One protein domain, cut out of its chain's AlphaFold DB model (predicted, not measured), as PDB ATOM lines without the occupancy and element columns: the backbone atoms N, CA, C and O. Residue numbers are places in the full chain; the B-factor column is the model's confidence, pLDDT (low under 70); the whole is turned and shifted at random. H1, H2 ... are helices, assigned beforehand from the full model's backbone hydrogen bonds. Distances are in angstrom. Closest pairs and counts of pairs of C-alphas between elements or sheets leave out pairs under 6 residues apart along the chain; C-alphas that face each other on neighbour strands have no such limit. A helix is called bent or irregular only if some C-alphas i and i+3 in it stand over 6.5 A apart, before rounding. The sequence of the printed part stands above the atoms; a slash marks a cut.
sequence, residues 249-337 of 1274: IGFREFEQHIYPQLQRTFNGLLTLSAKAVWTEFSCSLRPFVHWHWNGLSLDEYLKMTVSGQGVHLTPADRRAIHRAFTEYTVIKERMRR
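AT A GLANCE: This is residues 249 to 337 of the 1274 residues of the protein "TRANK1 protein" of Symbiodinium necroappetens (UniProt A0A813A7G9). One long helix, H4, crosses two shorter helices, H1 and H2, which also meet at nearly a right angle, with the first residue of H2 beside H1. The very short H3 sits by the first half of H4, with a long loop before it and another after it. The printed part has 89 residues with four named helices, in the order H1, H2, H3, H4, and no named strand; the class is all helix, with 51 residues in the helices. The whole is compact, with a radius of gyration of the C-alphas of 12.2 A and spans of 31 by 29 by 19 A.

IN THESE COORDINATES: H1, residues 251 to 265, begins at C-alpha 251 (21.385, -42.102, -4.341) and is 19.2 A long from first to last C-alpha. It is irregular, but only just: C-alphas 256 and 259 are 6.8 A apart. H2, residues 274 to 284, is 14.7 A long and neither bent nor irregular, but only just: C-alphas 281 and 284 are 6.4 A apart. H3, residues 298 to 301, is 5.1 A long. H4, residues 315 to 335, is 30.0 A long, from C-alpha 315 (9.326, -22.309, 5.139) to C-alpha 335 (31.440, -42.461, 7.799).

HOW THE PARTS SIT: H4 is the hub and touches the three other helices. H1 touches H4 with residues 258 to 262 alone, and H4 touches H1 with residues 324 to 328 alone; the closest C-alphas, of Leu 262 and Ala 324, are 6.4 A apart. H1 and H4 run opposite ways at a steep tilt of 67 degrees. H2 only just touches H4, with 3 pairs of C-alphas within 8 A, the closest those of Phe 281 and Phe 325 at 6.4 A; their lines are about perpendicular, at 88 degrees. H1 and H2 touch, the closest C-alphas being those of Glu 255 and Ala 274 at 5.6 A, and are about perpendicular at 81 degrees. H3 touches residues 318 to 322 of H4, the closest C-alphas being those of Leu 298 and His 322 at 6.5 A. H2 and H3 are close but not clearly touching, with C-alphas 284 and 301 at 7.6 A; H1 and H3 are apart. Each O i to N i+4 pair is within hydrogen-bond range in H2 and H4, and 8 of 11 are in H1; H3 is too short for such a pair.

THE WHOLE: The two C-alphas farthest apart, those of His 312 and Arg 336, are 33.6 A apart, while those of Ile 249 and Arg 337, the first and last printed, are 6.9 A apart. The printed part has no cut. The links H2 to H3 and H3 to H4 are long, 13 residues each, and H1 to H2 is short, with 8. The mean pLDDT of the printed part is 86.4; residues 291 to 292 and residue 305 are under 70.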
ATOM      1  N   ILE A 249      29.059 -41.929  -1.868       89.12
ATOM      2  CA  ILE A 249      27.660 -42.172  -1.477       89.12
ATOM      3  C   ILE A 249      26.760 -41.736  -2.635       89.12
ATOM      4  O   ILE A 249      26.571 -40.541  -2.856       89.12
ATOM      5  N   GLY A 250      26.209 -42.711  -3.358       89.19
ATOM      6  CA  GLY A 250      25.208 -42.486  -4.406       89.19
ATOM      7  C   GLY A 250      23.769 -42.564  -3.883       89.19
ATOM      8  O   GLY A 250      23.517 -43.026  -2.765       89.19
ATOM      9  N   PHE A 251      22.802 -42.178  -4.722       90.06
ATOM     10  CA  PHE A 251      21.385 -42.102  -4.341       90.06
ATOM     11  C   PHE A 251      20.815 -43.407  -3.754       90.06
ATOM     12  O   PHE A 251      20.172 -43.363  -2.709       90.06
ATOM     13  N   ARG A 252      21.088 -44.574  -4.364       88.31
ATOM     14  CA  ARG A 252      20.588 -45.881  -3.878       88.31
ATOM     15  C   ARG A 252      21.049 -46.182  -2.449       88.31
ATOM     16  O   ARG A 252      20.291 -46.731  -1.658       88.31
ATOM     17  N   GLU A 253      22.278 -45.811  -2.094       89.94
ATOM     18  CA  GLU A 253      22.768 -45.986  -0.726       89.94
ATOM     19  C   GLU A 253      22.110 -44.995   0.237       89.94
ATOM     20  O   GLU A 253      21.691 -45.395   1.326       89.94
ATOM     21  N   PHE A 254      21.983 -43.730  -0.177       94.25
ATOM     22  CA  PHE A 254      21.269 -42.719   0.592       94.25
ATOM     23  C   PHE A 254      19.835 -43.167   0.899       94.25
ATOM     24  O   PHE A 254      19.456 -43.218   2.066       94.25
ATOM     25  N   GLU A 255      19.073 -43.565  -0.118       92.88
ATOM     26  CA  GLU A 255      17.684 -44.016  -0.009       92.88
ATOM     27  C   GLU A 255      17.522 -45.256   0.881       92.88
ATOM     28  O   GLU A 255      16.630 -45.289   1.728       92.88
ATOM     29  N   GLN A 256      18.392 -46.260   0.737       91.06
ATOM     30  CA  GLN A 256      18.251 -47.531   1.457       91.06
ATOM     31  C   GLN A 256      18.780 -47.482   2.898       91.06
ATOM     32  O   GLN A 256      18.243 -48.164   3.771       91.06
ATOM     33  N   HIS A 257      19.824 -46.689   3.169       90.62
ATOM     34  CA  HIS A 257      20.555 -46.761   4.440       90.62
ATOM     35  C   HIS A 257      20.534 -45.469   5.253       90.62
ATOM     36  O   HIS A 257      20.524 -45.552   6.480       90.62
ATOM     37  N   ILE A 258      20.533 -44.291   4.622       93.88
ATOM     38  CA  ILE A 258      20.708 -42.997   5.307       93.88
ATOM     39  C   ILE A 258      19.363 -42.300   5.525       93.88
ATOM     40  O   ILE A 258      19.024 -41.934   6.647       93.88
ATOM     41  N   TYR A 259      18.561 -42.168   4.473       94.44
ATOM     42  CA  TYR A 259      17.253 -41.526   4.505       94.44
ATOM     43  C   TYR A 259      16.288 -42.148   5.540       94.44
ATOM     44  O   TYR A 259      15.678 -41.382   6.285       94.44
ATOM     45  N   PRO A 260      16.229 -43.483   5.751       93.00
ATOM     46  CA  PRO A 260      15.416 -44.069   6.818       93.00
ATOM     47  C   PRO A 260      15.921 -43.734   8.230       93.00
ATOM     48  O   PRO A 260      15.156 -43.831   9.189       93.00
ATOM     49  N   GLN A 261      17.201 -43.366   8.392       91.50
ATOM     50  CA  GLN A 261      17.724 -42.831   9.655       91.50
ATOM     51  C   GLN A 261      17.267 -41.384   9.839       91.50
ATOM     52  O   GLN A 261      16.734 -41.064  10.896       91.50
ATOM     53  N   LEU A 262      17.378 -40.547   8.799       92.56
ATOM     54  CA  LEU A 262      16.886 -39.166   8.818       92.56
ATOM     55  C   LEU A 262      15.380 -39.119   9.141       92.56
ATOM     56  O   LEU A 262      14.986 -38.430  10.076       92.56
ATOM     57  N   GLN A 263      14.544 -39.913   8.464       89.75
ATOM     58  CA  GLN A 263      13.105 -40.000   8.756       89.75
ATOM     59  C   GLN A 263      12.807 -40.329  10.229       89.75
ATOM     60  O   GLN A 263      11.906 -39.731  10.818       89.75
ATOM     61  N   ARG A 264      13.583 -41.242  10.836       88.12
ATOM     62  CA  ARG A 264      13.486 -41.580  12.266       88.12
ATOM     63  C   ARG A 264      13.941 -40.430  13.166       88.12
ATOM     64  O   ARG A 264      13.251 -40.126  14.129       88.12
ATOM     65  N   THR A 265      15.047 -39.759  12.846       87.50
ATOM     66  CA  THR A 265      15.534 -38.587  13.597       87.50
ATOM     67  C   THR A 265      14.534 -37.427  13.574       87.50
ATOM     68  O   THR A 265      14.379 -36.728  14.573       87.50
ATOM     69  N   PHE A 266      13.826 -37.232  12.458       86.12
ATOM     70  CA  PHE A 266      12.880 -36.128  12.272       86.12
ATOM     71  C   PHE A 266      11.409 -36.490  12.551       86.12
ATOM     72  O   PHE A 266      10.551 -35.641  12.337       86.12
ATOM     73  N   ASN A 267      11.097 -37.695  13.052       78.38
ATOM     74  CA  ASN A 267       9.754 -38.110  13.506       78.38
ATOM     75  C   ASN A 267       8.596 -37.722  12.554       78.38
ATOM     76  O   ASN A 267       7.557 -37.232  12.990       78.38
ATOM     77  N   GLY A 268       8.778 -37.907  11.243       71.62
ATOM     78  CA  GLY A 268       7.756 -37.581  10.236       71.62
ATOM     79  C   GLY A 268       7.678 -36.109   9.800       71.62
ATOM     80  O   GLY A 268       6.919 -35.804   8.889       71.62
ATOM     81  N   LEU A 269       8.501 -35.207  10.353       74.75
ATOM     82  CA  LEU A 269       8.642 -33.824   9.854       74.75
ATOM     83  C   LEU A 269       9.294 -33.750   8.459       74.75
ATOM     84  O   LEU A 269       9.222 -32.719   7.800       74.75
ATOM     85  N   LEU A 270       9.959 -34.823   8.021       80.50
ATOM     86  CA  LEU A 270      10.527 -34.957   6.679       80.50
ATOM     87  C   LEU A 270       9.546 -35.748   5.798       80.50
ATOM     88  O   LEU A 270       9.672 -36.963   5.649       80.50
ATOM     89  N   THR A 271       8.546 -35.045   5.270       71.88
ATOM     90  CA  THR A 271       7.403 -35.592   4.511       71.88
ATOM     91  C   THR A 271       7.726 -35.918   3.049       71.88
ATOM     92  O   THR A 271       7.108 -36.803   2.461       71.88
ATOM     93  N   LEU A 272       8.707 -35.229   2.457       78.19
ATOM     94  CA  LEU A 272       9.135 -35.428   1.070       78.19
ATOM     95  C   LEU A 272       9.876 -36.756   0.867       78.19
ATOM     96  O   LEU A 272      10.649 -37.181   1.728       78.19
ATOM     97  N   SER A 273       9.719 -37.357  -0.318       81.25
ATOM     98  CA  SER A 273      10.383 -38.610  -0.709       81.25
ATOM     99  C   SER A 273      11.916 -38.518  -0.697       81.25
ATOM    100  O   SER A 273      12.496 -37.440  -0.858       81.25
ATOM    101  N   ALA A 274      12.591 -39.669  -0.586       87.44
ATOM    102  CA  ALA A 274      14.054 -39.757  -0.627       87.44
ATOM    103  C   ALA A 274      14.651 -39.033  -1.846       87.44
ATOM    104  O   ALA A 274      15.631 -38.302  -1.714       87.44
ATOM    105  N   LYS A 275      14.026 -39.185  -3.023       84.81
ATOM    106  CA  LYS A 275      14.462 -38.554  -4.277       84.81
ATOM    107  C   LYS A 275      14.297 -37.034  -4.276       84.81
ATOM    108  O   LYS A 275      15.192 -36.336  -4.754       84.81
ATOM    109  N   ALA A 276      13.200 -36.515  -3.725       84.06
ATOM    110  CA  ALA A 276      12.999 -35.075  -3.577       84.06
ATOM    111  C   ALA A 276      14.030 -34.474  -2.606       84.06
ATOM    112  O   ALA A 276      14.732 -33.530  -2.964       84.06
ATOM    113  N   VAL A 277      14.221 -35.090  -1.433       89.69
ATOM    114  CA  VAL A 277      15.223 -34.656  -0.440       89.69
ATOM    115  C   VAL A 277      16.647 -34.712  -1.006       89.69
ATOM    116  O   VAL A 277      17.401 -33.756  -0.855       89.69
ATOM    117  N   TRP A 278      17.008 -35.777  -1.728       92.38
ATOM    118  CA  TRP A 278      18.310 -35.884  -2.398       92.38
ATOM    119  C   TRP A 278      18.522 -34.817  -3.482       92.38
ATOM    120  O   TRP A 278      19.641 -34.332  -3.666       92.38
ATOM    121  N   THR A 279      17.452 -34.423  -4.181       90.12
ATOM    122  CA  THR A 279      17.505 -33.344  -5.178       90.12
ATOM    123  C   THR A 279      17.721 -31.992  -4.499       90.12
ATOM    124  O   THR A 279      18.609 -31.252  -4.910       90.12
ATOM    125  N   GLU A 280      17.029 -31.705  -3.392       91.56
ATOM    126  CA  GLU A 280      17.282 -30.493  -2.601       91.56
ATOM    127  C   GLU A 280      18.702 -30.457  -2.019       91.56
ATOM    128  O   GLU A 280      19.360 -29.420  -2.068       91.56
ATOM    129  N   PHE A 281      19.214 -31.593  -1.534       93.31
ATOM    130  CA  PHE A 281      20.586 -31.712  -1.027       93.31
ATOM    131  C   PHE A 281      21.640 -31.475  -2.117       93.31
ATOM    132  O   PHE A 281      22.722 -30.971  -1.821       93.31
ATOM    133  N   SER A 282      21.367 -31.874  -3.361       91.25
ATOM    134  CA  SER A 282      22.358 -31.877  -4.450       91.25
ATOM    135  C   SER A 282      22.272 -30.665  -5.380       91.25
ATOM    136  O   SER A 282      23.281 -30.289  -5.964       91.25
ATOM    137  N   CYS A 283      21.096 -30.039  -5.497       90.56
ATOM    138  CA  CYS A 283      20.845 -28.906  -6.393       90.56
ATOM    139  C   CYS A 283      20.584 -27.610  -5.614       90.56
ATOM    140  O   CYS A 283      21.356 -26.661  -5.726       90.56
ATOM    141  N   SER A 284      19.535 -27.574  -4.788       90.75
ATOM    142  CA  SER A 284      19.062 -26.343  -4.134       90.75
ATOM    143  C   SER A 284      19.981 -25.858  -3.014       90.75
ATOM    144  O   SER A 284      20.310 -24.681  -2.946       90.75
ATOM    145  N   LEU A 285      20.426 -26.767  -2.142       92.69
ATOM    146  CA  LEU A 285      21.350 -26.458  -1.047       92.69
ATOM    147  C   LEU A 285      22.808 -26.369  -1.511       92.69
ATOM    148  O   LEU A 285      23.633 -25.803  -0.799       92.69
ATOM    149  N   ARG A 286      23.146 -26.899  -2.693       91.62
ATOM    150  CA  ARG A 286      24.497 -26.846  -3.283       91.62
ATOM    151  C   ARG A 286      24.455 -26.318  -4.735       91.62
ATOM    152  O   ARG A 286      24.852 -27.026  -5.661       91.62
ATOM    153  N   PRO A 287      23.989 -25.074  -4.957       89.62
ATOM    154  CA  PRO A 287      23.786 -24.519  -6.297       89.62
ATOM    155  C   PRO A 287      25.111 -24.172  -6.996       89.62
ATOM    156  O   PRO A 287      26.170 -24.131  -6.368       89.62
ATOM    157  N   PHE A 288      25.046 -23.851  -8.294       87.19
ATOM    158  CA  PHE A 288      26.204 -23.566  -9.158       87.19
ATOM    159  C   PHE A 288      27.268 -22.642  -8.531       87.19
ATOM    160  O   PHE A 288      28.467 -22.925  -8.580       87.19
ATOM    161  N   VAL A 289      26.852 -21.515  -7.949       77.50
ATOM    162  CA  VAL A 289      27.767 -20.451  -7.493       77.50
ATOM    163  C   VAL A 289      28.227 -20.660  -6.039       77.50
ATOM    164  O   VAL A 289      29.086 -19.927  -5.555       77.50
ATOM    165  N   HIS A 290      27.728 -21.685  -5.340       71.75
ATOM    166  CA  HIS A 290      28.137 -21.978  -3.966       71.75
ATOM    167  C   HIS A 290      29.346 -22.926  -3.910       71.75
ATOM    168  O   HIS A 290      29.428 -23.908  -4.649       71.75
ATOM    169  N   TRP A 291      30.295 -22.632  -3.017       63.50
ATOM    170  CA  TRP A 291      31.601 -23.310  -2.962       63.50
ATOM    171  C   TRP A 291      31.850 -24.108  -1.680       63.50
ATOM    172  O   TRP A 291      32.857 -24.803  -1.595       63.50
ATOM    173  N   HIS A 292      30.979 -24.011  -0.675       69.31
ATOM    174  CA  HIS A 292      31.188 -24.680   0.608       69.31
ATOM    175  C   HIS A 292      30.394 -25.989   0.681       69.31
ATOM    176  O   HIS A 292      29.194 -26.027   0.403       69.31
ATOM    177  N   TRP A 293      31.063 -27.049   1.137       71.75
ATOM    178  CA  TRP A 293      30.490 -28.371   1.424       71.75
ATOM    179  C   TRP A 293      29.309 -28.366   2.419       71.75
ATOM    180  O   TRP A 293      28.495 -29.286   2.387       71.75
ATOM    181  N   ASN A 294      29.168 -27.313   3.235       78.38
ATOM    182  CA  ASN A 294      28.033 -27.093   4.140       78.38
ATOM    183  C   ASN A 294      26.755 -26.591   3.447       78.38
ATOM    184  O   ASN A 294      25.734 -26.450   4.113       78.38
ATOM    185  N   GLY A 295      26.794 -26.339   2.134       86.62
ATOM    186  CA  GLY A 295      25.651 -25.810   1.390       86.62
ATOM    187  C   GLY A 295      25.209 -24.415   1.848       86.62
ATOM    188  O   GLY A 295      25.891 -23.764   2.640       86.62
ATOM    189  N   LEU A 296      24.083 -23.949   1.310       91.12
ATOM    190  CA  LEU A 296      23.486 -22.665   1.670       91.12
ATOM    191  C   LEU A 296      23.159 -22.590   3.169       91.12
ATOM    192  O   LEU A 296      22.719 -23.568   3.790       91.12
ATOM    193  N   SER A 297      23.288 -21.392   3.739       92.12
ATOM    194  CA  SER A 297      22.720 -21.106   5.054       92.12
ATOM    195  C   SER A 297      21.193 -21.243   5.033       92.12
ATOM    196  O   SER A 297      20.549 -21.159   3.982       92.12
ATOM    197  N   LEU A 298      20.586 -21.430   6.209       93.50
ATOM    198  CA  LEU A 298      19.131 -21.531   6.315       93.50
ATOM    199  C   LEU A 298      18.437 -20.268   5.774       93.50
ATOM    200  O   LEU A 298      17.428 -20.380   5.085       93.50
ATOM    201  N   ASP A 299      19.000 -19.087   6.031       92.81
ATOM    202  CA  ASP A 299      18.434 -17.806   5.595       92.81
ATOM    203  C   ASP A 299      18.546 -17.594   4.079       92.81
ATOM    204  O   ASP A 299      17.698 -16.931   3.485       92.81
ATOM    205  N   GLU A 300      19.566 -18.154   3.425       91.56
ATOM    206  CA  GLU A 300      19.662 -18.179   1.959       91.56
ATOM    207  C   GLU A 300      18.670 -19.177   1.359       91.56
ATOM    208  O   GLU A 300      17.932 -18.832   0.438       91.56
ATOM    209  N   TYR A 301      18.578 -20.383   1.924       91.75
ATOM    210  CA  TYR A 301      17.649 -21.410   1.447       91.75
ATOM    211  C   TYR A 301      16.174 -21.014   1.638       91.75
ATOM    212  O   TYR A 301      15.333 -21.366   0.812       91.75
ATOM    213  N   LEU A 302      15.851 -20.244   2.686       89.81
ATOM    214  CA  LEU A 302      14.511 -19.696   2.929       89.81
ATOM    215  C   LEU A 302      14.113 -18.561   1.970       89.81
ATOM    216  O   LEU A 302      12.919 -18.319   1.818       89.81
ATOM    217  N   LYS A 303      15.067 -17.891   1.305       88.62
ATOM    218  CA  LYS A 303      14.772 -16.879   0.268       88.62
ATOM    219  C   LYS A 303      14.361 -17.502  -1.069       88.62
ATOM    220  O   LYS A 303      13.816 -16.807  -1.922       88.62
ATOM    221  N   MET A 304      14.619 -18.795  -1.272       83.00
ATOM    222  CA  MET A 304      14.197 -19.505  -2.478       83.00
ATOM    223  C   MET A 304      12.688 -19.774  -2.436       83.00
ATOM    224  O   MET A 304      12.170 -20.337  -1.474       83.00
ATOM    225  N   THR A 305      11.972 -19.441  -3.508       66.00
ATOM    226  CA  THR A 305      10.516 -19.660  -3.608       66.00
ATOM    227  C   THR A 305      10.146 -21.040  -4.160       66.00
ATOM    228  O   THR A 305       9.066 -21.548  -3.866       66.00
ATOM    229  N   VAL A 306      11.054 -21.687  -4.899       72.56
ATOM    230  CA  VAL A 306      10.837 -22.969  -5.599       72.56
ATOM    231  C   VAL A 306      11.954 -23.969  -5.255       72.56
ATOM    232  O   VAL A 306      13.041 -23.570  -4.829       72.56
ATOM    233  N   SER A 307      11.654 -25.264  -5.316       79.12
ATOM    234  CA  SER A 307      12.593 -26.383  -5.180       79.12
ATOM    235  C   SER A 307      13.392 -26.595  -6.467       79.12
ATOM    236  O   SER A 307      13.010 -26.102  -7.528       79.12
ATOM    237  N   GLY A 308      14.444 -27.411  -6.416       73.31
ATOM    238  CA  GLY A 308      15.173 -27.826  -7.616       73.31
ATOM    239  C   GLY A 308      14.292 -28.603  -8.601       73.31
ATOM    240  O   GLY A 308      14.569 -28.620  -9.789       73.31
ATOM    241  N   GLN A 309      13.194 -29.207  -8.132       74.50
ATOM    242  CA  GLN A 309      12.234 -29.943  -8.966       74.50
ATOM    243  C   GLN A 309      11.106 -29.066  -9.542       74.50
ATOM    244  O   GLN A 309      10.201 -29.601 -10.175       74.50
ATOM    245  N   GLY A 310      11.120 -27.745  -9.324       75.88
ATOM    246  CA  GLY A 310      10.065 -26.850  -9.817       75.88
ATOM    247  C   GLY A 310       8.814 -26.771  -8.930       75.88
ATOM    248  O   GLY A 310       7.775 -26.306  -9.388       75.88
ATOM    249  N   VAL A 311       8.899 -27.214  -7.669       77.12
ATOM    250  CA  VAL A 311       7.776 -27.294  -6.711       77.12
ATOM    251  C   VAL A 311       7.923 -26.223  -5.627       77.12
ATOM    252  O   VAL A 311       9.014 -26.026  -5.097       77.12
ATOM    253  N   HIS A 312       6.848 -25.537  -5.246       76.56
ATOM    254  CA  HIS A 312       6.879 -24.608  -4.109       76.56
ATOM    255  C   HIS A 312       7.056 -25.358  -2.783       76.56
ATOM    256  O   HIS A 312       6.294 -26.273  -2.503       76.56
ATOM    257  N   LEU A 313       8.044 -24.964  -1.967       78.62
ATOM    258  CA  LEU A 313       8.296 -25.526  -0.632       78.62
ATOM    259  C   LEU A 313       7.989 -24.495   0.456       78.62
ATOM    260  O   LEU A 313       8.503 -23.374   0.388       78.62
ATOM    261  N   THR A 314       7.231 -24.872   1.490       78.81
ATOM    262  CA  THR A 314       6.949 -23.971   2.615       78.81
ATOM    263  C   THR A 314       8.219 -23.685   3.428       78.81
ATOM    264  O   THR A 314       9.148 -24.502   3.476       78.81
ATOM    265  N   PRO A 315       8.255 -22.570   4.181       84.31
ATOM    266  CA  PRO A 315       9.326 -22.309   5.139       84.31
ATOM    267  C   PRO A 315       9.503 -23.409   6.202       84.31
ATOM    268  O   PRO A 315      10.592 -23.543   6.761       84.31
ATOM    269  N   ALA A 316       8.459 -24.190   6.514       83.00
ATOM    270  CA  ALA A 316       8.554 -25.316   7.443       83.00
ATOM    271  C   ALA A 316       9.293 -26.505   6.810       83.00
ATOM    272  O   ALA A 316      10.247 -27.003   7.410       83.00
ATOM    273  N   ASP A 317       8.930 -26.874   5.579       83.06
ATOM    274  CA  ASP A 317       9.593 -27.939   4.817       83.06
ATOM    275  C   ASP A 317      11.067 -27.596   4.598       83.06
ATOM    276  O   ASP A 317      11.949 -28.397   4.903       83.06
ATOM    277  N   ARG A 318      11.361 -26.355   4.189       88.06
ATOM    278  CA  ARG A 318      12.741 -25.875   4.020       88.06
ATOM    279  C   ARG A 318      13.558 -25.969   5.313       88.06
ATOM    280  O   ARG A 318      14.707 -26.405   5.280       88.06
ATOM    281  N   ARG A 319      12.971 -25.638   6.470       91.00
ATOM    282  CA  ARG A 319      13.626 -25.827   7.781       91.00
ATOM    283  C   ARG A 319      13.870 -27.303   8.110       91.00
ATOM    284  O   ARG A 319      14.921 -27.615   8.667       91.00
ATOM    285  N   ALA A 320      12.943 -28.201   7.781       90.06
ATOM    286  CA  ALA A 320      13.118 -29.639   7.990       90.06
ATOM    287  C   ALA A 320      14.225 -30.213   7.084       90.06
ATOM    288  O   ALA A 320      15.123 -30.897   7.573       90.06
ATOM    289  N   ILE A 321      14.216 -29.863   5.794       91.69
ATOM    290  CA  ILE A 321      15.206 -30.291   4.795       91.69
ATOM    291  C   ILE A 321      16.605 -29.761   5.145       91.69
ATOM    292  O   ILE A 321      17.562 -30.528   5.127       91.69
ATOM    293  N   HIS A 322      16.740 -28.490   5.539       94.31
ATOM    294  CA  HIS A 322      18.031 -27.901   5.935       94.31
ATOM    295  C   HIS A 322      18.632 -28.570   7.184       94.31
ATOM    296  O   HIS A 322      19.822 -28.898   7.222       94.31
ATOM    297  N   ARG A 323      17.795 -28.878   8.185       94.31
ATOM    298  CA  ARG A 323      18.214 -29.668   9.357       94.31
ATOM    299  C   ARG A 323      18.604 -31.094   8.970       94.31
ATOM    300  O   ARG A 323      19.611 -31.595   9.461       94.31
ATOM    301  N   ALA A 324      17.852 -31.731   8.070       95.25
ATOM    302  CA  ALA A 324      18.177 -33.061   7.567       95.25
ATOM    303  C   ALA A 324      19.481 -33.080   6.757       95.25
ATOM    304  O   ALA A 324      20.232 -34.048   6.848       95.25
ATOM    305  N   PHE A 325      19.788 -32.004   6.028       95.38
ATOM    306  CA  PHE A 325      21.062 -31.835   5.336       95.38
ATOM    307  C   PHE A 325      22.227 -31.668   6.319       95.38
ATOM    308  O   PHE A 325      23.261 -32.308   6.152       95.38
ATOM    309  N   THR A 326      22.035 -30.889   7.388       94.00
ATOM    310  CA  THR A 326      23.024 -30.739   8.470       94.00
ATOM    311  C   THR A 326      23.297 -32.066   9.199       94.00
ATOM    312  O   THR A 326      24.447 -32.393   9.471       94.00
ATOM    313  N   GLU A 327      22.277 -32.889   9.481       94.25
ATOM    314  CA  GLU A 327      22.517 -34.236  10.037       94.25
ATOM    315  C   GLU A 327      23.176 -35.159   8.995       94.25
ATOM    316  O   GLU A 327      24.042 -35.966   9.328       94.25
ATOM    317  N   TYR A 328      22.829 -35.019   7.712       95.12
ATOM    318  CA  TYR A 328      23.454 -35.779   6.631       95.12
ATOM    319  C   TYR A 328      24.952 -35.478   6.476       95.12
ATOM    320  O   TYR A 328      25.732 -36.420   6.320       95.12
ATOM    321  N   THR A 329      25.396 -34.217   6.568       92.75
ATOM    322  CA  THR A 329      26.834 -33.893   6.543       92.75
ATOM    323  C   THR A 329      27.566 -34.516   7.733       92.75
ATOM    324  O   THR A 329      28.591 -35.164   7.528       92.75
ATOM    325  N   VAL A 330      26.990 -34.468   8.939       92.56
ATOM    326  CA  VAL A 330      27.530 -35.158  10.128       92.56
ATOM    327  C   VAL A 330      27.605 -36.682   9.930       92.56
ATOM    328  O   VAL A 330      28.588 -37.318  10.325       92.56
ATOM    329  N   ILE A 331      26.605 -37.302   9.292       92.12
ATOM    330  CA  ILE A 331      26.635 -38.732   8.942       92.12
ATOM    331  C   ILE A 331      27.778 -39.030   7.955       92.12
ATOM    332  O   ILE A 331      28.541 -39.972   8.187       92.12
ATOM    333  N   LYS A 332      27.950 -38.216   6.902       91.50
ATOM    334  CA  LYS A 332      29.055 -38.347   5.932       91.50
ATOM    335  C   LYS A 332      30.428 -38.265   6.602       91.50
ATOM    336  O   LYS A 332      31.280 -39.123   6.359       91.50
ATOM    337  N   GLU A 333      30.625 -37.286   7.484       89.38
ATOM    338  CA  GLU A 333      31.862 -37.104   8.252       89.38
ATOM    339  C   GLU A 333      32.168 -38.308   9.149       89.38
ATOM    340  O   GLU A 333      33.281 -38.844   9.105       89.38
ATOM    341  N   ARG A 334      31.175 -38.796   9.910       91.06
ATOM    342  CA  ARG A 334      31.307 -39.998  10.756       91.06
ATOM    343  C   ARG A 334      31.678 -41.237   9.939       91.06
ATOM    344  O   ARG A 334      32.500 -42.035  10.382       91.06
ATOM    345  N   MET A 335      31.108 -41.385   8.741       89.06
ATOM    346  CA  MET A 335      31.440 -42.461   7.799       89.06
ATOM    347  C   MET A 335      32.781 -42.253   7.076       89.06
ATOM    348  O   MET A 335      33.276 -43.191   6.454       89.06
ATOM    349  N   ARG A 336      33.374 -41.050   7.140       87.69
ATOM    350  CA  ARG A 336      34.538 -40.609   6.345       87.69
ATOM    351  C   ARG A 336      34.346 -40.806   4.836       87.69
ATOM    352  O   ARG A 336      35.285 -41.162   4.119       87.69
ATOM    353  N   ARG A 337      33.125 -40.577   4.351       88.19
ATOM    354  CA  ARG A 337      32.742 -40.745   2.943       88.19
ATOM    355  C   ARG A 337      32.184 -39.451   2.363       88.19
ATOM    356  O   ARG A 337      31.801 -38.542   3.090       88.19
TER     357      ARG A 337